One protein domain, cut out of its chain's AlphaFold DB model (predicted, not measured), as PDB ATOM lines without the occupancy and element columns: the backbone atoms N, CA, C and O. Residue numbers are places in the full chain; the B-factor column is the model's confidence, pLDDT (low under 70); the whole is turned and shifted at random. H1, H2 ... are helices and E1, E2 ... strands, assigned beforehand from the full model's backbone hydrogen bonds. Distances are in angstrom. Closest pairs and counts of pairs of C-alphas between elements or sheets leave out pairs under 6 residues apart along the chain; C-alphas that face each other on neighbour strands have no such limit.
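What this domain is: This is residues 14 to 186 of the 190 residues of the protein "Hypothetical protein" of Symbiodinium microadriaticum (UniProt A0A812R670). Three antiparallel sheets stand as the three walls of a triangular prism, each partly face to face with the other two, their strands crossed. H1 lies across the outside of the sheet E1 to E4, and short H2 sits near one end of the prism. The printed part has 173 residues, with E1 to E4, H1, H2 and E5 to E15 in that order; the sheets run E1-E2-E3-E4, E5-E6-E7-E8-E9-E10 and E11-E12-E13-E14-E15. The class is mostly strand, though named elements hold 86 residues, under half. The whole is compact, with a radius of gyration of the C-alphas of 14.7 A, and rounded, spanning 39 by 35 by 32 A.

Where its parts are: E1 is residues 14 to 16, from C-alpha 14 at (197.899, 91.170, 100.727); E2 is 19 to 23, E3 27 to 32, 16.9 A long, and E4 41 to 46. Helix H1 is residues 58 to 66, 10.6 A long, and H2 is 74 to 77. E5 is 87 to 90, E6 93 to 96, E7 99 to 103, E8 108 to 113, 16.1 A long, E9 118 to 123 and E10 128 to 133. E11 is 149 to 151, E12 155 to 158, E13 161 to 165, E14 170 to 175, 15.6 A long, and E15 182 to 185, ending at C-alpha 185 at (184.858, 101.760, 96.509).

How they stand to each other: Each sheet is a meander, each strand the antiparallel neighbour of the one before. N 22 and O 29 of hairpin E2 and E3 are 3.0 A apart, within hydrogen-bond range. H1 is on this sheet at a height of 9.1 A, only just over E2 and E3, with 3 C-alphas falling on each; it runs across the strands, at 70 degrees to E2 on the local plane. In H1, 3 of 5 O i to N i+4 pairs are within range; H2 is too short for one. The sheet E5 to E10 is twisted; N 102 and O 110 of E7 and E8 are 2.9 A apart. It faces the first sheet, strands at 59 degrees; the closest C-alphas of E2 and E6, Ala 23 and Leu 96, are 5.3 A apart. In the third sheet, N 164 and O 172 of E13 and E14 are 3.0 A apart. The three form a stack of sheets, face to face in turn: the third faces the second, strands at 69 degrees, and the first, at 52 degrees. H2 only grazes the second and third sheets.

The domain as a whole: The farthest C-alphas, of His 37 and Asp 140, are 40.1 A apart. The printed part has no cut. The links E4 to H1 and E10 to E11 are long. Residues 35 to 38, 63 to 64 and 66 to 85 have pLDDT under 70.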
ATOM      1  N   LEU A  14     197.144  89.958 100.980       85.44
ATOM      2  CA  LEU A  14     197.899  91.170 100.727       85.44
ATOM      3  C   LEU A  14     197.106  92.370 101.253       85.44
ATOM      4  O   LEU A  14     196.066  92.724 100.698       85.44
ATOM      5  N   GLN A  15     197.615  93.016 102.303       87.44
ATOM      6  CA  GLN A  15     197.021  94.244 102.834       87.44
ATOM      7  C   GLN A  15     197.639  95.497 102.201       87.44
ATOM      8  O   GLN A  15     198.865  95.638 102.128       87.44
ATOM      9  N   ILE A  16     196.776  96.415 101.768       89.88
ATOM     10  CA  ILE A  16     197.101  97.713 101.173       89.88
ATOM     11  C   ILE A  16     196.236  98.756 101.884       89.88
ATOM     12  O   ILE A  16     195.051  98.877 101.590       89.88
ATOM     13  N   GLY A  17     196.818  99.469 102.855       90.19
ATOM     14  CA  GLY A  17     196.069 100.393 103.707       90.19
ATOM     15  C   GLY A  17     194.881  99.701 104.388       90.19
ATOM     16  O   GLY A  17     195.077  98.708 105.099       90.19
ATOM     17  N   LYS A  18     193.667 100.205 104.137       90.38
ATOM     18  CA  LYS A  18     192.395  99.640 104.616       90.38
ATOM     19  C   LYS A  18     191.799  98.555 103.715       90.38
ATOM     20  O   LYS A  18     190.636  98.209 103.868       90.38
ATOM     21  N   PHE A  19     192.547  98.009 102.763       90.44
ATOM     22  CA  PHE A  19     192.048  96.970 101.861       90.44
ATOM     23  C   PHE A  19     192.853  95.686 101.984       90.44
ATOM     24  O   PHE A  19     194.070  95.709 102.181       90.44
ATOM     25  N   ARG A  20     192.170  94.551 101.833       89.12
ATOM     26  CA  ARG A  20     192.768  93.216 101.780       89.12
ATOM     27  C   ARG A  20     192.388  92.539 100.473       89.12
ATOM     28  O   ARG A  20     191.232  92.576 100.058       89.12
ATOM     29  N   ILE A  21     193.379  91.915  99.850       90.19
ATOM     30  CA  ILE A  21     193.219  91.001  98.720       90.19
ATOM     31  C   ILE A  21     193.625  89.629  99.235       90.19
ATOM     32  O   ILE A  21     194.752  89.485  99.693       90.19
ATOM     33  N   SER A  22     192.746  88.639  99.179       87.12
ATOM     34  CA  SER A  22     193.041  87.280  99.644       87.12
ATOM     35  C   SER A  22     192.604  86.280  98.601       87.12
ATOM     36  O   SER A  22     191.637  86.523  97.877       87.12
ATOM     37  N   ALA A  23     193.318  85.166  98.526       88.00
ATOM     38  CA  ALA A  23     192.968  84.093  97.620       88.00
ATOM     39  C   ALA A  23     193.344  82.721  98.186       88.00
ATOM     40  O   ALA A  23     194.240  82.592  99.023       88.00
ATOM     41  N   ASP A  24     192.631  81.698  97.733       86.25
ATOM     42  CA  ASP A  24     192.903  80.293  98.017       86.25
ATOM     43  C   ASP A  24     192.955  79.487  96.710       86.25
ATOM     44  O   ASP A  24     193.294  80.025  95.655       86.25
ATOM     45  N   TYR A  25     192.686  78.183  96.781       86.56
ATOM     46  CA  TYR A  25     192.673  77.293  95.618       86.56
ATOM     47  C   TYR A  25     191.423  77.458  94.733       86.56
ATOM     48  O   TYR A  25     191.351  76.906  93.636       86.56
ATOM     49  N   ARG A  26     190.401  78.175  95.213       87.81
ATOM     50  CA  ARG A  26     189.099  78.321  94.561       87.81
ATOM     51  C   ARG A  26     188.802  79.743  94.121       87.81
ATOM     52  O   ARG A  26     188.190  79.914  93.072       87.81
ATOM     53  N   GLN A  27     189.187  80.738  94.904       90.88
ATOM     54  CA  GLN A  27     188.710  82.102  94.699       90.88
ATOM     55  C   GLN A  27     189.722  83.164  95.114       90.88
ATOM     56  O   GLN A  27     190.581  82.927  95.962       90.88
ATOM     57  N   LEU A  28     189.565  84.355  94.537       92.44
ATOM     58  CA  LEU A  28     190.203  85.595  94.958       92.44
ATOM     59  C   LEU A  28     189.125  86.623  95.290       92.44
ATOM     60  O   LEU A  28     188.197  86.820  94.508       92.44
ATOM     61  N   ALA A  29     189.285  87.318  96.413       91.62
ATOM     62  CA  ALA A  29     188.380  88.375  96.837       91.62
ATOM     63  C   ALA A  29     189.136  89.635  97.274       91.62
ATOM     64  O   ALA A  29     190.263  89.564  97.774       91.62
ATOM     65  N   ILE A  30     188.490  90.788  97.108       90.81
ATOM     66  CA  ILE A  30     188.935  92.088  97.623       90.81
ATOM     67  C   ILE A  30     187.891  92.603  98.609       90.81
ATOM     68  O   ILE A  30     186.696  92.560  98.321       90.81
ATOM     69  N   MET A  31     188.329  93.139  99.746       88.81
ATOM     70  CA  MET A  31     187.447  93.829 100.689       88.81
ATOM     71  C   MET A  31     188.145  94.978 101.409       88.81
ATOM     72  O   MET A  31     189.376  95.058 101.441       88.81
ATOM     73  N   ASN A  32     187.345  95.855 102.012       89.38
ATOM     74  CA  ASN A  32     187.823  96.866 102.946       89.38
ATOM     75  C   ASN A  32     187.809  96.319 104.385       89.38
ATOM     76  O   ASN A  32     186.999  95.456 104.722       89.38
ATOM     77  N   THR A  33     188.721  96.803 105.223       83.62
ATOM     78  CA  THR A  33     188.919  96.347 106.601       83.62
ATOM     79  C   THR A  33     188.132  97.150 107.630       83.62
ATOM     80  O   THR A  33     188.165  96.760 108.789       83.62
ATOM     81  N   ASP A  34     187.461  98.247 107.253       76.94
ATOM     82  CA  ASP A  34     186.623  99.031 108.171       76.94
ATOM     83  C   ASP A  34     185.631  98.134 108.932       76.94
ATOM     84  O   ASP A  34     185.102  97.159 108.397       76.94
ATOM     85  N   ASP A  35     185.334  98.518 110.172       64.19
ATOM     86  CA  ASP A  35     184.508  97.758 111.124       64.19
ATOM     87  C   ASP A  35     182.992  97.876 110.868       64.19
ATOM     88  O   ASP A  35     182.172  97.494 111.701       64.19
ATOM     89  N   SER A  36     182.578  98.436 109.726       62.94
ATOM     90  CA  SER A  36     181.157  98.550 109.384       62.94
ATOM     91  C   SER A  36     180.577  97.176 109.044       62.94
ATOM     92  O   SER A  36     181.031  96.539 108.094       62.94
ATOM     93  N   HIS A  37     179.548  96.749 109.780       61.28
ATOM     94  CA  HIS A  37     178.844  95.488 109.550       61.28
ATOM     95  C   HIS A  37     177.501  95.694 108.817       61.28
ATOM     96  O   HIS A  37     176.758  96.611 109.176       61.28
ATOM     97  N   PRO A  38     177.152  94.827 107.846       65.12
ATOM     98  CA  PRO A  38     178.002  93.779 107.278       65.12
ATOM     99  C   PRO A  38     179.096  94.375 106.374       65.12
ATOM    100  O   PRO A  38     178.839  95.289 105.589       65.12
ATOM    101  N   LYS A  39     180.323  93.835 106.457       73.25
ATOM    102  CA  LYS A  39     181.392  94.148 105.491       73.25
ATOM    103  C   LYS A  39     180.945  93.691 104.100       73.25
ATOM    104  O   LYS A  39     180.100  92.808 103.992       73.25
ATOM    105  N   LYS A  40     181.486  94.260 103.020       82.31
ATOM    106  CA  LYS A  40     181.122  93.870 101.646       82.31
ATOM    107  C   LYS A  40     182.338  93.385 100.865       82.31
ATOM    108  O   LYS A  40     183.421  93.959 100.968       82.31
ATOM    109  N   ILE A  41     182.147  92.298 100.115       87.06
ATOM    110  CA  ILE A  41     183.118  91.858  99.114       87.06
ATOM    111  C   ILE A  41     183.023  92.860  97.969       87.06
ATOM    112  O   ILE A  41     181.949  93.102  97.424       87.06
ATOM    113  N   ILE A  42     184.149  93.491  97.665       89.56
ATOM    114  CA  ILE A  42     184.239  94.553  96.667       89.56
ATOM    115  C   ILE A  42     184.461  93.969  95.275       89.56
ATOM    116  O   ILE A  42     183.943  94.496  94.299       89.56
ATOM    117  N   GLU A  43     185.230  92.887  95.192       91.38
ATOM    118  CA  GLU A  43     185.530  92.199  93.942       91.38
ATOM    119  C   GLU A  43     185.730  90.709  94.214       91.38
ATOM    120  O   GLU A  43     186.328  90.351  95.232       91.38
ATOM    121  N   TYR A  44     185.252  89.854  93.305       93.12
ATOM    122  CA  TYR A  44     185.373  88.397  93.392       93.12
ATOM    123  C   TYR A  44     185.735  87.774  92.039       93.12
ATOM    124  O   TYR A  44     185.060  88.009  91.031       93.12
ATOM    125  N   PHE A  45     186.737  86.894  92.039       94.19
ATOM    126  CA  PHE A  45     187.086  86.037  90.907       94.19
ATOM    127  C   PHE A  45     187.122  84.566  91.323       94.19
ATOM    128  O   PHE A  45     187.712  84.218  92.344       94.19
ATOM    129  N   ASP A  46     186.535  83.701  90.500       94.69
ATOM    130  CA  ASP A  46     186.591  82.248  90.672       94.69
ATOM    131  C   ASP A  46     187.795  81.646  89.921       94.69
ATOM    132  O   ASP A  46     188.337  82.246  88.985       94.69
ATOM    133  N   LYS A  47     188.223  80.441  90.309       93.94
ATOM    134  CA  LYS A  47     189.370  79.745  89.705       93.94
ATOM    135  C   LYS A  47     189.149  79.417  88.230       93.94
ATOM    136  O   LYS A  47     190.120  79.228  87.502       93.94
ATOM    137  N   ASP A  48     187.899  79.373  87.773       95.44
ATOM    138  CA  ASP A  48     187.550  79.196  86.361       95.44
ATOM    139  C   ASP A  48     187.666  80.488  85.520       95.44
ATOM    140  O   ASP A  48     187.417  80.471  84.316       95.44
ATOM    141  N   GLY A  49     188.080  81.604  86.133       92.81
ATOM    142  CA  GLY A  49     188.212  82.907  85.484       92.81
ATOM    143  C   GLY A  49     186.921  83.725  85.460       92.81
ATOM    144  O   GLY A  49     186.914  84.814  84.885       92.81
ATOM    145  N   THR A  50     185.837  83.236  86.063       94.50
ATOM    146  CA  THR A  50     184.583  83.980  86.164       94.50
ATOM    147  C   THR A  50     184.733  85.157  87.122       94.50
ATOM    148  O   THR A  50     185.130  85.000  88.278       94.50
ATOM    149  N   HIS A  51     184.352  86.342  86.649       90.38
ATOM    150  CA  HIS A  51     184.170  87.539  87.464       90.38
ATOM    151  C   HIS A  51     182.717  87.625  87.931       90.38
ATOM    152  O   HIS A  51     181.806  87.625  87.100       90.38
ATOM    153  N   LYS A  52     182.483  87.704  89.246       83.56
ATOM    154  CA  LYS A  52     181.135  87.905  89.801       83.56
ATOM    155  C   LYS A  52     181.045  89.282  90.442       83.56
ATOM    156  O   LYS A  52     181.739  89.560  91.416       83.56
ATOM    157  N   ARG A  53     180.166  90.125  89.901       72.38
ATOM    158  CA  ARG A  53     179.808  91.416  90.506       72.38
ATOM    159  C   ARG A  53     178.770  91.188  91.598       72.38
ATOM    160  O   ARG A  53     177.933  90.300  91.453       72.38
ATOM    161  N   ASP A  54     178.858  91.964  92.674       71.94
ATOM    162  CA  ASP A  54     177.936  91.906  93.818       71.94
ATOM    163  C   ASP A  54     177.830  90.517  94.480       71.94
ATOM    164  O   ASP A  54     176.803  90.174  95.066       71.94
ATOM    165  N   TYR A  55     178.890  89.704  94.398       79.31
ATOM    166  CA  TYR A  55     178.952  88.437  95.120       79.31
ATOM    167  C   TYR A  55     179.123  88.706  96.612       79.31
ATOM    168  O   TYR A  55     180.033  89.420  97.027       79.31
ATOM    169  N   ASP A  56     178.248  88.111  97.409       75.25
ATOM    170  CA  ASP A  56     178.224  88.232  98.854       75.25
ATOM    171  C   ASP A  56     178.318  86.826  99.464       75.25
ATOM    172  O   ASP A  56     177.478  85.968  99.193       75.25
ATOM    173  N   ASP A  57     179.350  86.605 100.279       79.81
ATOM    174  CA  ASP A  57     179.540  85.385 101.052       79.81
ATOM    175  C   ASP A  57     180.052  85.737 102.461       79.81
ATOM    176  O   ASP A  57     181.065  86.424 102.639       79.81
ATOM    177  N   GLU A  58     179.315  85.297 103.481       77.50
ATOM    178  CA  GLU A  58     179.595  85.593 104.890       77.50
ATOM    179  C   GLU A  58     180.910  84.968 105.375       77.50
ATOM    180  O   GLU A  58     181.654  85.586 106.144       77.50
ATOM    181  N   TRP A  59     181.236  83.768 104.892       76.75
ATOM    182  CA  TRP A  59     182.450  83.055 105.277       76.75
ATOM    183  C   TRP A  59     183.695  83.744 104.710       76.75
ATOM    184  O   TRP A  59     184.704  83.901 105.405       76.75
ATOM    185  N   LEU A  60     183.604  84.232 103.470       75.81
ATOM    186  CA  LEU A  60     184.655  85.033 102.843       75.81
ATOM    187  C   LEU A  60     184.946  86.334 103.594       75.81
ATOM    188  O   LEU A  60     186.084  86.802 103.605       75.81
ATOM    189  N   ARG A  61     183.932  86.930 104.220       74.50
ATOM    190  CA  ARG A  61     184.111  88.159 104.998       74.50
ATOM    191  C   ARG A  61     184.775  87.882 106.330       74.50
ATOM    192  O   ARG A  61     185.727  88.566 106.668       74.50
ATOM    193  N   THR A  62     184.291  86.889 107.062       70.06
ATOM    194  CA  THR A  62     184.654  86.658 108.466       70.06
ATOM    195  C   THR A  62     185.936  85.828 108.594       70.06
ATOM    196  O   THR A  62     187.011  86.367 108.864       70.06
ATOM    197  N   ALA A  63     185.857  84.532 108.294       64.25
ATOM    198  CA  ALA A  63     186.927  83.560 108.527       64.25
ATOM    199  C   ALA A  63     188.119  83.699 107.563       64.25
ATOM    200  O   ALA A  63     189.266  83.357 107.891       64.25
ATOM    201  N   PHE A  64     187.857  84.165 106.342       68.00
ATOM    202  CA  PHE A  64     188.881  84.248 105.306       68.00
ATOM    203  C   PHE A  64     189.710  85.534 105.378       68.00
ATOM    204  O   PHE A  64     190.893  85.523 105.025       68.00
ATOM    205  N   MET A  65     189.111  86.630 105.847       72.31
ATOM    206  CA  MET A  65     189.689  87.966 105.733       72.31
ATOM    207  C   MET A  65     189.730  88.759 107.038       72.31
ATOM    208  O   MET A  65     190.735  89.432 107.250       72.31
ATOM    209  N   ASP A  66     188.686  88.735 107.876       65.06
ATOM    210  CA  ASP A  66     188.511  89.690 108.983       65.06
ATOM    211  C   ASP A  66     189.175  89.247 110.295       65.06
ATOM    212  O   ASP A  66     189.999  89.985 110.837       65.06
ATOM    213  N   ASP A  67     188.945  88.002 110.731       57.19
ATOM    214  CA  ASP A  67     189.385  87.454 112.036       57.19
ATOM    215  C   ASP A  67     190.904  87.233 112.176       57.19
ATOM    216  O   ASP A  67     191.404  86.593 113.103       57.19
ATOM    217  N   ARG A  68     191.685  87.738 111.228       60.94
ATOM    218  CA  ARG A  68     193.102  87.428 111.089       60.94
ATOM    219  C   ARG A  68     193.934  88.622 111.580       60.94
ATOM    220  O   ARG A  68     194.071  89.609 110.847       60.94
ATOM    221  N   PRO A  69     194.519  88.569 112.796       55.16
ATOM    222  CA  PRO A  69     195.359  89.649 113.294       55.16
ATOM    223  C   PRO A  69     196.561  89.864 112.371       55.16
ATOM    224  O   PRO A  69     197.286  88.929 112.022       55.16
ATOM    225  N   PHE A  70     196.790  91.120 111.988       55.00
ATOM    226  CA  PHE A  70     197.959  91.528 111.219       55.00
ATOM    227  C   PHE A  70     199.215  91.342 112.081       55.00
ATOM    228  O   PHE A  70     199.479  92.138 112.980       55.00
ATOM    229  N   ARG A  71     199.975  90.265 111.844       53.78
ATOM    230  CA  ARG A  71     201.242  90.007 112.554       53.78
ATOM    231  C   ARG A  71     202.476  90.307 111.699       53.78
ATOM    232  O   ARG A  71     203.466  90.787 112.240       53.78
ATOM    233  N   ARG A  72     202.416  90.058 110.382       54.66
ATOM    234  CA  ARG A  72     203.412  90.451 109.363       54.66
ATOM    235  C   ARG A  72     202.701  90.689 108.033       54.66
ATOM    236  O   ARG A  72     201.777  89.949 107.700       54.66
ATOM    237  N   SER A  73     203.112  91.697 107.271       57.62
ATOM    238  CA  SER A  73     202.617  91.883 105.907       57.62
ATOM    239  C   SER A  73     203.364  90.976 104.934       57.62
ATOM    240  O   SER A  73     204.535  90.660 105.135       57.62
ATOM    241  N   ALA A  74     202.730  90.636 103.810       60.06
ATOM    242  CA  ALA A  74     203.418  90.016 102.680       60.06
ATOM    243  C   ALA A  74     204.699  90.787 102.279       60.06
ATOM    244  O   ALA A  74     205.706  90.179 101.939       60.06
ATOM    245  N   ALA A  75     204.700  92.121 102.391       59.38
ATOM    246  CA  ALA A  75     205.874  92.944 102.095       59.38
ATOM    247  C   ALA A  75     207.069  92.635 103.017       59.38
ATOM    248  O   ALA A  75     208.208  92.668 102.561       59.38
ATOM    249  N   ASP A  76     206.809  92.275 104.276       60.84
ATOM    250  CA  ASP A  76     207.846  91.904 105.246       60.84
ATOM    251  C   ASP A  76     208.455  90.526 104.936       60.84
ATOM    252  O   ASP A  76     209.580  90.238 105.343       60.84
ATOM    253  N   LEU A  77     207.731  89.681 104.190       62.78
ATOM    254  CA  LEU A  77     208.198  88.372 103.717       62.78
ATOM    255  C   LEU A  77     208.822  88.417 102.320       62.78
ATOM    256  O   LEU A  77     209.491  87.466 101.929       62.78
ATOM    257  N   ALA A  78     208.655  89.510 101.570       61.25
ATOM    258  CA  ALA A  78     209.181  89.632 100.208       61.25
ATOM    259  C   ALA A  78     210.720  89.570 100.134       61.25
ATOM    260  O   ALA A  78     211.274  89.275  99.077       61.25
ATOM    261  N   PHE A  79     211.403  89.827 101.254       63.25
ATOM    262  CA  PHE A  79     212.858  89.709 101.398       63.25
ATOM    263  C   PHE A  79     213.295  88.472 102.210       63.25
ATOM    264  O   PHE A  79     214.484  88.308 102.477       63.25
ATOM    265  N   GLY A  80     212.350  87.619 102.620       62.38
ATOM    266  CA  GLY A  80     212.592  86.370 103.345       62.38
ATOM    267  C   GLY A  80     212.464  85.126 102.453       62.38
ATOM    268  O   GLY A  80     212.239  85.249 101.247       62.38
ATOM    269  N   PRO A  81     212.612  83.910 103.016       58.41
ATOM    270  CA  PRO A  81     212.309  82.679 102.292       58.41
ATOM    271  C   PRO A  81     210.867  82.730 101.771       58.41
ATOM    272  O   PRO A  81     209.926  82.955 102.528       58.41
ATOM    273  N   CYS A  82     210.720  82.569 100.456       60.50
ATOM    274  CA  CYS A  82     209.423  82.554  99.797       60.50
ATOM    275  C   CYS A  82     208.641  81.323 100.262       60.50
ATOM    276  O   CYS A  82     209.119  80.204 100.088       60.50
ATOM    277  N   ASP A  83     207.437  81.532 100.787       65.56
ATOM    278  CA  ASP A  83     206.525  80.461 101.170       65.56
ATOM    279  C   ASP A  83     205.293  80.491 100.250       65.56
ATOM    280  O   ASP A  83     204.386  81.304 100.452       65.56
ATOM    281  N   PRO A  84     205.245  79.629  99.215       66.12
ATOM    282  CA  PRO A  84     204.113  79.557  98.297       66.12
ATOM    283  C   PRO A  84     202.796  79.150  98.959       66.12
ATOM    284  O   PRO A  84     201.749  79.372  98.355       66.12
ATOM    285  N   SER A  85     202.828  78.558 100.160       64.62
ATOM    286  CA  SER A  85     201.613  78.245 100.921       64.62
ATOM    287  C   SER A  85     200.942  79.507 101.482       64.62
ATOM    288  O   SER A  85     199.734  79.513 101.735       64.62
ATOM    289  N   PHE A  86     201.709  80.598 101.600       70.38
ATOM    290  CA  PHE A  86     201.271  81.891 102.107       70.38
ATOM    291  C   PHE A  86     201.182  82.956 101.005       70.38
ATOM    292  O   PHE A  86     200.091  83.307 100.555       70.38
ATOM    293  N   VAL A  87     202.336  83.475 100.573       79.06
ATOM    294  CA  VAL A  87     202.488  84.474  99.512       79.06
ATOM    295  C   VAL A  87     203.801  84.210  98.793       79.06
ATOM    296  O   VAL A  87     204.863  84.136  99.414       79.06
ATOM    297  N   ALA A  88     203.732  84.150  97.468       86.69
ATOM    298  CA  ALA A  88     204.899  84.007  96.612       86.69
ATOM    299  C   ALA A  88     205.045  85.173  95.633       86.69
ATOM    300  O   ALA A  88     204.136  85.977  95.418       86.69
ATOM    301  N   TRP A  89     206.225  85.256  95.030       88.88
ATOM    302  CA  TRP A  89     206.611  86.333  94.128       88.88
ATOM    303  C   TRP A  89     207.402  85.772  92.962       88.88
ATOM    304  O   TRP A  89     207.869  84.637  92.994       88.88
ATOM    305  N   GLY A  90     207.610  86.604  91.956       90.69
ATOM    306  CA  GLY A  90     208.612  86.374  90.930       90.69
ATOM    307  C   GLY A  90     208.736  87.602  90.046       90.69
ATOM    308  O   GLY A  90     208.488  88.729  90.483       90.69
ATOM    309  N   GLY A  91     209.092  87.395  88.779       93.88
ATOM    310  CA  GLY A  91     209.204  88.474  87.799       93.88
ATOM    311  C   GLY A  91     207.874  89.201  87.576       93.88
ATOM    312  O   GLY A  91     207.057  88.776  86.754       93.88
ATOM    313  N   ARG A  92     207.686  90.332  88.268       96.62
ATOM    314  CA  ARG A  92     206.519  91.222  88.173       96.62
ATOM    315  C   ARG A  92     205.179  90.521  88.434       96.62
ATOM    316  O   ARG A  92     204.201  90.805  87.740       96.62
ATOM    317  N   PHE A  93     205.121  89.633  89.423       95.88
ATOM    318  CA  PHE A  93     203.855  89.099  89.927       95.88
ATOM    319  C   PHE A  93     203.873  88.870  91.438       95.88
ATOM    320  O   PHE A  93     204.914  88.565  92.019       95.88
ATOM    321  N   VAL A  94     202.694  88.969  92.043       93.12
ATOM    322  CA  VAL A  94     202.402  88.508  93.404       93.12
ATOM    323  C   VAL A  94     201.452  87.325  93.297       93.12
ATOM    324  O   VAL A  94     200.464  87.401  92.569       93.12
ATOM    325  N   GLN A  95     201.755  86.240  93.997       92.44
ATOM    326  CA  GLN A  95     200.917  85.052  94.083       92.44
ATOM    327  C   GLN A  95     200.280  84.965  95.472       92.44
ATOM    328  O   GLN A  95     200.987  85.002  96.477       92.44
ATOM    329  N   LEU A  96     198.957  84.817  95.503       88.56
ATOM    330  CA  LEU A  96     198.142  84.554  96.687       88.56
ATOM    331  C   LEU A  96     197.365  83.268  96.402       88.56
ATOM    332  O   LEU A  96     196.668  83.216  95.392       88.56
ATOM    333  N   GLY A  97     197.514  82.228  97.226       87.56
ATOM    334  CA  GLY A  97     196.916  80.918  96.938       87.56
ATOM    335  C   GLY A  97     197.226  80.439  95.511       87.56
ATOM    336  O   GLY A  97     198.380  80.477  95.066       87.56
ATOM    337  N   ASP A  98     196.180  80.061  94.774       92.62
ATOM    338  CA  ASP A  98     196.267  79.677  93.361       92.62
ATOM    339  C   ASP A  98     195.903  80.827  92.402       92.62
ATOM    340  O   ASP A  98     195.494  80.590  91.266       92.62
ATOM    341  N   PHE A  99     196.106  82.084  92.810       94.88
ATOM    342  CA  PHE A  99     195.939  83.272  91.968       94.88
ATOM    343  C   PHE A  99     197.222  84.096  91.879       94.88
ATOM    344  O   PHE A  99     197.971  84.247  92.844       94.88
ATOM    345  N   ARG A 100     197.465  84.689  90.708       96.44
ATOM    346  CA  ARG A 100     198.557  85.636  90.460       96.44
ATOM    347  C   ARG A 100     198.027  86.969  89.964       96.44
ATOM    348  O   ARG A 100     197.249  87.007  89.011       96.44
ATOM    349  N   LEU A 101     198.510  88.041  90.583       97.38
ATOM    350  CA  LEU A 101     198.370  89.418  90.127       97.38
ATOM    351  C   LEU A 101     199.688  89.830  89.470       97.38
ATOM    352  O   LEU A 101     200.717  89.890  90.147       97.38
ATOM    353  N   ALA A 102     199.685  90.088  88.165       98.00
ATOM    354  CA  ALA A 102     200.918  90.225  87.398       98.00
ATOM    355  C   ALA A 102     200.880  91.378  86.400       98.00
ATOM    356  O   ALA A 102     199.925  91.516  85.643       98.00
ATOM    357  N   ALA A 103     201.968  92.145  86.315       98.31
ATOM    358  CA  ALA A 103     202.207  92.988  85.149       98.31
ATOM    359  C   ALA A 103     202.789  92.111  84.039       98.31
ATOM    360  O   ALA A 103     203.956  91.699  84.095       98.31
ATOM    361  N   MET A 104     201.955  91.792  83.052       98.12
ATOM    362  CA  MET A 104     202.323  90.928  81.936       98.12
ATOM    363  C   MET A 104     203.364  91.612  81.054       98.12
ATOM    364  O   MET A 104     204.402  91.031  80.747       98.12
ATOM    365  N   ASP A 105     203.145  92.886  80.763       97.12
ATOM    366  CA  ASP A 105     204.079  93.765  80.076       97.12
ATOM    367  C   ASP A 105     203.902  95.210  80.588       97.12
ATOM    368  O   ASP A 105     203.436  95.435  81.708       97.12
ATOM    369  N   GLY A 106     204.331  96.204  79.809       97.12
ATOM    370  CA  GLY A 106     204.145  97.615  80.155       97.12
ATOM    371  C   GLY A 106     202.725  98.150  79.944       97.12
ATOM    372  O   GLY A 106     202.476  99.295  80.293       97.12
ATOM    373  N   ASN A 107     201.820  97.365  79.362       97.69
ATOM    374  CA  ASN A 107     200.476  97.773  78.961       97.69
ATOM    375  C   ASN A 107     199.361  96.889  79.541       97.69
ATOM    376  O   ASN A 107     198.208  97.306  79.490       97.69
ATOM    377  N   HIS A 108     199.671  95.716  80.098       98.38
ATOM    378  CA  HIS A 108     198.699  94.737  80.580       98.38
ATOM    379  C   HIS A 108     199.029  94.279  82.001       98.38
ATOM    380  O   HIS A 108     200.134  93.805  82.283       98.38
ATOM    381  N   PHE A 109     198.039  94.367  82.881       98.50
ATOM    382  CA  PHE A 109     198.065  93.780  84.213       98.50
ATOM    383  C   PHE A 109     196.938  92.760  84.339       98.50
ATOM    384  O   PHE A 109     195.809  93.062  83.973       98.50
ATOM    385  N   SER A 110     197.236  91.566  84.834       98.12
ATOM    386  CA  SER A 110     196.315  90.430  84.820       98.12
ATOM    387  C   SER A 110     196.088  89.861  86.212       98.12
ATOM    388  O   SER A 110     197.015  89.793  87.023       98.12
ATOM    389  N   VAL A 111     194.872  89.368  86.437       97.94
ATOM    390  CA  VAL A 111     194.532  88.430  87.512       97.94
ATOM    391  C   VAL A 111     194.309  87.060  86.875       97.94
ATOM    392  O   VAL A 111     193.422  86.920  86.032       97.94
ATOM    393  N   SER A 112     195.111  86.057  87.238       97.88
ATOM    394  CA  SER A 112     195.044  84.710  86.643       97.88
ATOM    395  C   SER A 112     195.132  83.590  87.674       97.88
ATOM    396  O   SER A 112     195.989  83.649  88.557       97.88
ATOM    397  N   SER A 113     194.324  82.544  87.521       96.50
ATOM    398  CA  SER A 113     194.310  81.347  88.361       96.50
ATOM    399  C   SER A 113     195.257  80.257  87.852       96.50
ATOM    400  O   SER A 113     195.609  80.209  86.667       96.50
ATOM    401  N   ARG A 114     195.660  79.358  88.753       95.44
ATOM    402  CA  ARG A 114     196.537  78.215  88.461       95.44
ATOM    403  C   ARG A 114     195.950  77.228  87.464       95.44
ATOM    404  O   ARG A 114     196.700  76.580  86.740       95.44
ATOM    405  N   ASP A 115     194.625  77.190  87.363       95.56
ATOM    406  CA  ASP A 115     193.881  76.380  86.396       95.56
ATOM    407  C   ASP A 115     194.066  76.865  84.945       95.56
ATOM    408  O   ASP A 115     193.492  76.293  84.015       95.56
ATOM    409  N   GLY A 116     194.870  77.915  84.731       96.31
ATOM    410  CA  GLY A 116     195.201  78.463  83.421       96.31
ATOM    411  C   GLY A 116     194.152  79.443  82.906       96.31
ATOM    412  O   GLY A 116     194.046  79.622  81.694       96.31
ATOM    413  N   TRP A 117     193.356  80.030  83.800       98.06
ATOM    414  CA  TRP A 117     192.370  81.048  83.455       98.06
ATOM    415  C   TRP A 117     192.854  82.437  83.854       98.06
ATOM    416  O   TRP A 117     193.414  82.638  84.926       98.06
ATOM    417  N   THR A 118     192.585  83.419  83.011       98.00
ATOM    418  CA  THR A 118     192.734  84.840  83.312       98.00
ATOM    419  C   THR A 118     191.343  85.404  83.565       98.00
ATOM    420  O   THR A 118     190.465  85.300  82.709       98.00
ATOM    421  N   ALA A 119     191.137  85.973  84.748       97.00
ATOM    422  CA  ALA A 119     189.842  86.471  85.194       97.00
ATOM    423  C   ALA A 119     189.596  87.926  84.777       97.00
ATOM    424  O   ALA A 119     188.476  88.305  84.447       97.00
ATOM    425  N   GLN A 120     190.652  88.741  84.748       97.69
ATOM    426  CA  GLN A 120     190.559  90.149  84.376       97.69
ATOM    427  C   GLN A 120     191.908  90.661  83.877       97.69
ATOM    428  O   GLN A 120     192.948  90.354  84.461       97.69
ATOM    429  N   ILE A 121     191.879  91.475  82.818       98.19
ATOM    430  CA  ILE A 121     193.027  92.256  82.352       98.19
ATOM    431  C   ILE A 121     192.705  93.743  82.456       98.19
ATOM    432  O   ILE A 121     191.636  94.204  82.049       98.19
ATOM    433  N   PHE A 122     193.674  94.485  82.966       97.75
ATOM    434  CA  PHE A 122     193.694  95.925  83.130       97.75
ATOM    435  C   PHE A 122     194.699  96.508  82.154       97.75
ATOM    436  O   PHE A 122     195.890  96.189  82.227       97.75
ATOM    437  N   LYS A 123     194.244  97.361  81.240       97.75
ATOM    438  CA  LYS A 123     195.129  97.950  80.239       97.75
ATOM    439  C   LYS A 123     195.601  99.333  80.638       97.75
ATOM    440  O   LYS A 123     194.860 100.116  81.216       97.75
ATOM    441  N   SER A 124     196.828  99.684  80.272       97.50
ATOM    442  CA  SER A 124     197.414 101.004  80.544       97.50
ATOM    443  C   SER A 124     196.644 102.175  79.924       97.50
ATOM    444  O   SER A 124     196.870 103.321  80.306       97.50
ATOM    445  N   ASP A 125     195.774 101.906  78.946       95.94
ATOM    446  CA  ASP A 125     194.889 102.890  78.313       95.94
ATOM    447  C   ASP A 125     193.598 103.163  79.116       95.94
ATOM    448  O   ASP A 125     192.873 104.101  78.790       95.94
ATOM    449  N   GLY A 126     193.347 102.412  80.195       95.19
ATOM    450  CA  GLY A 126     192.148 102.526  81.026       95.19
ATOM    451  C   GLY A 126     191.063 101.490  80.721       95.19
ATOM    452  O   GLY A 126     190.058 101.468  81.421       95.19
ATOM    453  N   THR A 127     191.235 100.641  79.705       96.62
ATOM    454  CA  THR A 127     190.229  99.635  79.336       96.62
ATOM    455  C   THR A 127     190.357  98.343  80.145       96.62
ATOM    456  O   THR A 127     191.433  97.979  80.633       96.62
ATOM    457  N   LEU A 128     189.228  97.643  80.283       96.19
ATOM    458  CA  LEU A 128     189.109  96.358  80.962       96.19
ATOM    459  C   LEU A 128     188.794  95.266  79.939       96.19
ATOM    460  O   LEU A 128     187.901  95.431  79.113       96.19
ATOM    461  N   HIS A 129     189.493  94.137  80.027       96.88
ATOM    462  CA  HIS A 129     189.183  92.937  79.250       96.88
ATOM    463  C   HIS A 129     188.857  91.793  80.222       96.88
ATOM    464  O   HIS A 129     189.784  91.171  80.752       96.88
ATOM    465  N   PRO A 130     187.564  91.559  80.514       95.69
ATOM    466  CA  PRO A 130     187.149  90.525  81.454       95.69
ATOM    467  C   PRO A 130     187.383  89.120  80.889       95.69
ATOM    468  O   PRO A 130     187.422  88.913  79.672       95.69
ATOM    469  N   GLY A 131     187.563  88.162  81.792       95.31
ATOM    470  CA  GLY A 131     187.549  86.733  81.505       95.31
ATOM    471  C   GLY A 131     186.129  86.145  81.464       95.31
ATOM    472  O   GLY A 131     185.148  86.893  81.446       95.31
ATOM    473  N   PRO A 132     186.007  84.805  81.455       96.12
ATOM    474  CA  PRO A 132     187.104  83.832  81.500       96.12
ATOM    475  C   PRO A 132     187.853  83.735  80.161       96.12
ATOM    476  O   PRO A 132     187.256  83.723  79.087       96.12
ATOM    477  N   ARG A 133     189.188  83.660  80.210       96.38
ATOM    478  CA  ARG A 133     190.063  83.533  79.023       96.38
ATOM    479  C   ARG A 133     191.347  82.759  79.352       96.38
ATOM    480  O   ARG A 133     191.689  82.636  80.520       96.38
ATOM    481  N   ARG A 134     192.037  82.198  78.351       96.50
ATOM    482  CA  ARG A 134     193.159  81.236  78.531       96.50
ATOM    483  C   ARG A 134     194.558  81.816  78.278       96.50
ATOM    484  O   ARG A 134     195.560  81.130  78.429       96.50
ATOM    485  N   ASP A 135     194.625  83.068  77.869       96.88
ATOM    486  CA  ASP A 135     195.832  83.823  77.543       96.88
ATOM    487  C   ASP A 135     196.039  84.977  78.539       96.88
ATOM    488  O   ASP A 135     195.152  85.299  79.336       96.88
ATOM    489  N   TRP A 136     197.219  85.603  78.505       97.19
ATOM    490  CA  TRP A 136     197.633  86.670  79.435       97.19
ATOM    491  C   TRP A 136     197.695  86.263  80.921       97.19
ATOM    492  O   TRP A 136     197.598  87.125  81.795       97.19
ATOM    493  N   GLY A 137     197.887  84.973  81.209       96.69
ATOM    494  CA  GLY A 137     198.214  84.466  82.545       96.69
ATOM    495  C   GLY A 137     199.723  84.437  82.794       96.69
ATOM    496  O   GLY A 137     200.504  84.428  81.851       96.69
ATOM    497  N   SER A 138     200.138  84.412  84.064       96.88
ATOM    498  CA  SER A 138     201.557  84.512  84.468       96.88
ATOM    499  C   SER A 138     202.147  83.222  85.049       96.88
ATOM    500  O   SER A 138     203.185  83.259  85.712       96.88
ATOM    501  N   TRP A 139     201.470  82.087  84.871       96.00
ATOM    502  CA  TRP A 139     201.842  80.799  85.479       96.00
ATOM    503  C   TRP A 139     203.051  80.116  84.833       96.00
ATOM    504  O   TRP A 139     203.650  79.236  85.441       96.00
ATOM    505  N   ASP A 140     203.455  80.582  83.656       95.19
ATOM    506  CA  ASP A 140     204.722  80.255  83.001       95.19
ATOM    507  C   ASP A 140     205.938  80.889  83.704       95.19
ATOM    508  O   ASP A 140     207.069  80.432  83.537       95.19
ATOM    509  N   ARG A 141     205.725  81.935  84.518       95.12
ATOM    510  CA  ARG A 141     206.804  82.615  85.243       95.12
ATOM    511  C   ARG A 141     207.205  81.829  86.492       95.12
ATOM    512  O   ARG A 141     206.335  81.487  87.301       95.12
ATOM    513  N   PRO A 142     208.504  81.599  86.725       93.88
ATOM    514  CA  PRO A 142     208.950  80.919  87.932       93.88
ATOM    515  C   PRO A 142     208.738  81.796  89.171       93.88
ATOM    516  O   PRO A 142     208.857  83.025  89.118       93.88
ATOM    517  N   VAL A 143     208.454  81.142  90.299       91.00
ATOM    518  CA  VAL A 143     208.549  81.765  91.626       91.00
ATOM    519  C   VAL A 143     210.014  82.097  91.913       91.00
ATOM    520  O   VAL A 143     210.909  81.331  91.560       91.00
ATOM    521  N   GLY A 144     210.270  83.242  92.539       88.00
ATOM    522  CA  GLY A 144     211.615  83.696  92.868       88.00
ATOM    523  C   GLY A 144     211.640  85.113  93.428       88.00
ATOM    524  O   GLY A 144     210.666  85.590  94.008       88.00
ATOM    525  N   PHE A 145     212.771  85.796  93.244       85.94
ATOM    526  CA  PHE A 145     212.959  87.166  93.717       85.94
ATOM    527  C   PHE A 145     211.875  88.108  93.143       85.94
ATOM    528  O   PHE A 145     211.584  88.014  91.944       85.94
ATOM    529  N   PRO A 146     211.302  89.034  93.941       89.38
ATOM    530  CA  PRO A 146     210.212  89.935  93.539       89.38
ATOM    531  C   PRO A 146     210.677  91.058  92.589       89.38
ATOM    532  O   PRO A 146     210.496  92.251  92.841       89.38
ATOM    533  N   HIS A 147     211.312  90.701  91.471       91.44
ATOM    534  CA  HIS A 147     211.847  91.658  90.512       91.44
ATOM    535  C   HIS A 147     210.733  92.509  89.887       91.44
ATOM    536  O   HIS A 147     209.755  91.995  89.340       91.44
ATOM    537  N   GLY A 148     210.919  93.831  89.909       94.06
ATOM    538  CA  GLY A 148     209.950  94.787  89.377       94.06
ATOM    539  C   GLY A 148     208.697  94.937  90.242       94.06
ATOM    540  O   GLY A 148     207.655  95.324  89.715       94.06
ATOM    541  N   ILE A 149     208.796  94.623  91.537       93.31
ATOM    542  CA  ILE A 149     207.756  94.868  92.535       93.31
ATOM    543  C   ILE A 149     208.285  95.887  93.548       93.31
ATOM    544  O   ILE A 149     209.431  95.809  93.984       93.31
ATOM    545  N   THR A 150     207.462  96.865  93.913       91.38
ATOM    546  CA  THR A 150     207.792  97.873  94.926       91.38
ATOM    547  C   THR A 150     206.714  97.907  95.996       91.38
ATOM    548  O   THR A 150     205.522  98.012  95.697       91.38
ATOM    549  N   PHE A 151     207.151  97.867  97.252       87.62
ATOM    550  CA  PHE A 151     206.299  97.951  98.431       87.62
ATOM    551  C   PHE A 151     206.313  99.373  98.973       87.62
ATOM    552  O   PHE A 151     207.325  99.838  99.489       87.62
ATOM    553  N   GLY A 152     205.193 100.076  98.831       88.19
ATOM    554  CA  GLY A 152     204.975 101.380  99.447       88.19
ATOM    555  C   GLY A 152     204.048 101.289 100.657       88.19
ATOM    556  O   GLY A 152     203.378 100.276 100.861       88.19
ATOM    557  N   ARG A 153     203.958 102.385 101.426       85.00
ATOM    558  CA  ARG A 153     203.115 102.486 102.633       85.00
ATOM    559  C   ARG A 153     201.665 102.038 102.375       85.00
ATOM    560  O   ARG A 153     201.182 101.169 103.084       85.00
ATOM    561  N   ASN A 154     201.038 102.540 101.308       91.50
ATOM    562  CA  ASN A 154     199.646 102.233 100.932       91.50
ATOM    563  C   ASN A 154     199.505 101.779  99.474       91.50
ATOM    564  O   ASN A 154     198.435 101.883  98.883       91.50
ATOM    565  N   PHE A 155     200.586 101.299  98.861       93.81
ATOM    566  CA  PHE A 155     200.507 100.776  97.505       93.81
ATOM    567  C   PHE A 155     201.462  99.614  97.276       93.81
ATOM    568  O   PHE A 155     202.441  99.408  98.002       93.81
ATOM    569  N   ARG A 156     201.171  98.858  96.227       93.38
ATOM    570  CA  ARG A 156     202.057  97.875  95.616       93.38
ATOM    571  C   ARG A 156     202.205  98.250  94.160       93.38
ATOM    572  O   ARG A 156     201.210  98.333  93.446       93.38
ATOM    573  N   GLN A 157     203.433  98.507  93.728       96.00
ATOM    574  CA  GLN A 157     203.718  98.654  92.308       96.00
ATOM    575  C   GLN A 157     204.217  97.318  91.774       96.00
ATOM    576  O   GLN A 157     205.094  96.711  92.376       96.00
ATOM    577  N   ILE A 158     203.669  96.875  90.651       97.19
ATOM    578  CA  ILE A 158     204.090  95.676  89.934       97.19
ATOM    579  C   ILE A 158     204.285  96.105  88.482       97.19
ATOM    580  O   ILE A 158     203.345  96.537  87.813       97.19
ATOM    581  N   GLY A 159     205.528  96.068  88.006       97.44
ATOM    582  CA  GLY A 159     205.898  96.693  86.740       97.44
ATOM    583  C   GLY A 159     205.518  98.177  86.723       97.44
ATOM    584  O   GLY A 159     206.023  98.969  87.520       97.44
ATOM    585  N   LEU A 160     204.628  98.540  85.797       97.88
ATOM    586  CA  LEU A 160     204.140  99.907  85.590       97.88
ATOM    587  C   LEU A 160     202.723 100.139  86.152       97.88
ATOM    588  O   LEU A 160     202.143 101.205  85.940       97.88
ATOM    589  N   PHE A 161     202.171  99.161  86.875       98.44
ATOM    590  CA  PHE A 161     200.851  99.241  87.495       98.44
ATOM    591  C   PHE A 161     200.962  99.378  89.009       98.44
ATOM    592  O   PHE A 161     201.869  98.821  89.625       98.44
ATOM    593  N   ARG A 162     200.035 100.118  89.616       97.19
ATOM    594  CA  ARG A 162     199.932 100.320  91.060       97.19
ATOM    595  C   ARG A 162     198.569  99.884  91.560       97.19
ATOM    596  O   ARG A 162     197.555 100.367  91.063       97.19
ATOM    597  N   LEU A 163     198.588  99.033  92.577       96.56
ATOM    598  CA  LEU A 163     197.457  98.780  93.454       96.56
ATOM    599  C   LEU A 163     197.608  99.701  94.655       96.56
ATOM    600  O   LEU A 163     198.612  99.578  95.359       96.56
ATOM    601  N   ALA A 164     196.687 100.634  94.873       95.69
ATOM    602  CA  ALA A 164     196.857 101.660  95.902       95.69
ATOM    603  C   ALA A 164     195.561 101.984  96.637       95.69
ATOM    604  O   ALA A 164     194.540 102.230  95.995       95.69
ATOM    605  N   ASP A 165     195.649 102.025  97.966       95.94
ATOM    606  CA  ASP A 165     194.661 102.673  98.823       95.94
ATOM    607  C   ASP A 165     194.944 104.180  98.831       95.94
ATOM    608  O   ASP A 165     196.040 104.613  99.205       95.94
ATOM    609  N   VAL A 166     193.977 104.963  98.356       93.94
ATOM    610  CA  VAL A 166     194.136 106.406  98.142       93.94
ATOM    611  C   VAL A 166     193.774 107.209  99.394       93.94
ATOM    612  O   VAL A 166     194.453 108.185  99.710       93.94
ATOM    613  N   ASP A 167     192.727 106.806 100.109       93.69
ATOM    614  CA  ASP A 167     192.099 107.591 101.184       93.69
ATOM    615  C   ASP A 167     191.386 106.729 102.249       93.69
ATOM    616  O   ASP A 167     190.664 107.246 103.102       93.69
ATOM    617  N   GLY A 168     191.570 105.408 102.216       91.56
ATOM    618  CA  GLY A 168     190.857 104.434 103.042       91.56
ATOM    619  C   GLY A 168     189.472 104.055 102.509       91.56
ATOM    620  O   GLY A 168     188.860 103.117 103.025       91.56
ATOM    621  N   MET A 169     188.986 104.756 101.482       91.75
ATOM    622  CA  MET A 169     187.664 104.595 100.874       91.75
ATOM    623  C   MET A 169     187.753 104.048  99.446       91.75
ATOM    624  O   MET A 169     186.801 103.423  98.979       91.75
ATOM    625  N   HIS A 170     188.896 104.232  98.780       92.81
ATOM    626  CA  HIS A 170     189.120 103.834  97.396       92.81
ATOM    627  C   HIS A 170     190.410 103.024  97.224       92.81
ATOM    628  O   HIS A 170     191.514 103.533  97.433       92.81
ATOM    629  N   LEU A 171     190.270 101.785  96.746       94.94
ATOM    630  CA  LEU A 171     191.376 101.002  96.199       94.94
ATOM    631  C   LEU A 171     191.409 101.194  94.682       94.94
ATOM    632  O   LEU A 171     190.379 101.188  94.019       94.94
ATOM    633  N   THR A 172     192.592 101.350  94.105       96.38
ATOM    634  CA  THR A 172     192.746 101.562  92.660       96.38
ATOM    635  C   THR A 172     193.682 100.542  92.047       96.38
ATOM    636  O   THR A 172     194.652 100.141  92.682       96.38
ATOM    637  N   ILE A 173     193.424 100.181  90.790       96.81
ATOM    638  CA  ILE A 173     194.444  99.702  89.859       96.81
ATOM    639  C   ILE A 173     194.696 100.851  88.894       96.81
ATOM    640  O   ILE A 173     193.797 101.267  88.166       96.81
ATOM    641  N   SER A 174     195.915 101.382  88.909       97.19
ATOM    642  CA  SER A 174     196.338 102.498  88.061       97.19
ATOM    643  C   SER A 174     197.637 102.190  87.335       97.19
ATOM    644  O   SER A 174     198.403 101.315  87.730       97.19
ATOM    645  N   HIS A 175     197.888 102.907  86.250       97.56
ATOM    646  CA  HIS A 175     199.106 102.824  85.466       97.56
ATOM    647  C   HIS A 175     199.931 104.103  85.654       97.56
ATOM    648  O   HIS A 175     199.371 105.200  85.688       97.56
ATOM    649  N   ILE A 176     201.264 104.007  85.709       94.06
ATOM    650  CA  ILE A 176     202.140 105.172  85.974       94.06
ATOM    651  C   ILE A 176     201.996 106.319  84.960       94.06
ATOM    652  O   ILE A 176     202.386 107.443  85.254       94.06
ATOM    653  N   LYS A 177     201.439 106.051  83.769       89.75
ATOM    654  CA  LYS A 177     201.141 107.068  82.743       89.75
ATOM    655  C   LYS A 177     199.838 107.848  83.011       89.75
ATOM    656  O   LYS A 177     199.409 108.610  82.154       89.75
ATOM    657  N   GLY A 178     199.202 107.653  84.168       86.44
ATOM    658  CA  GLY A 178     198.098 108.488  84.654       86.44
ATOM    659  C   GLY A 178     196.685 107.977  84.361       86.44
ATOM    660  O   GLY A 178     195.726 108.705  84.590       86.44
ATOM    661  N   LYS A 179     196.523 106.746  83.862       94.31
ATOM    662  CA  LYS A 179     195.200 106.118  83.707       94.31
ATOM    663  C   LYS A 179     194.898 105.205  84.890       94.31
ATOM    664  O   LYS A 179     195.793 104.515  85.373       94.31
ATOM    665  N   THR A 180     193.633 105.161  85.297       95.50
ATOM    666  CA  THR A 180     193.129 104.291  86.368       95.50
ATOM    667  C   THR A 180     192.090 103.343  85.779       95.50
ATOM    668  O   THR A 180     190.925 103.723  85.702       95.50
ATOM    669  N   PRO A 181     192.500 102.154  85.296       92.62
ATOM    670  CA  PRO A 181     191.574 101.187  84.707       92.62
ATOM    671  C   PRO A 181     190.420 100.788  85.620       92.62
ATOM    672  O   PRO A 181     189.311 100.579  85.140       92.62
ATOM    673  N   GLN A 182     190.667 100.680  86.928       94.75
ATOM    674  CA  GLN A 182     189.607 100.361  87.877       94.75
ATOM    675  C   GLN A 182     189.820 101.073  89.210       94.75
ATOM    676  O   GLN A 182     190.935 101.166  89.730       94.75
ATOM    677  N   LEU A 183     188.710 101.567  89.748       94.19
ATOM    678  CA  LEU A 183     188.570 102.080  91.099       94.19
ATOM    679  C   LEU A 183     187.510 101.234  91.802       94.19
ATOM    680  O   LEU A 183     186.449 100.959  91.248       94.19
ATOM    681  N   PHE A 184     187.828 100.838  93.021       91.50
ATOM    682  CA  PHE A 184     187.032 100.000  93.893       91.50
ATOM    683  C   PHE A 184     186.645 100.825  95.116       91.50
ATOM    684  O   PHE A 184     187.520 101.248  95.879       91.50
ATOM    685  N   LYS A 185     185.349 101.081  95.306       90.81
ATOM    686  CA  LYS A 185     184.858 101.760  96.509       90.81
ATOM    687  C   LYS A 185     184.781 100.771  97.666       90.81
ATOM    688  O   LYS A 185     184.496  99.590  97.466       90.81
ATOM    689  N   LYS A 186     185.011 101.250  98.889       88.31
ATOM    690  CA  LYS A 186     185.015 100.404 100.090       88.31
ATOM    691  C   LYS A 186     183.701  99.666 100.360       88.31
ATOM    692  O   LYS A 186     183.707  98.654 101.048       88.31
TER     693      LYS A 186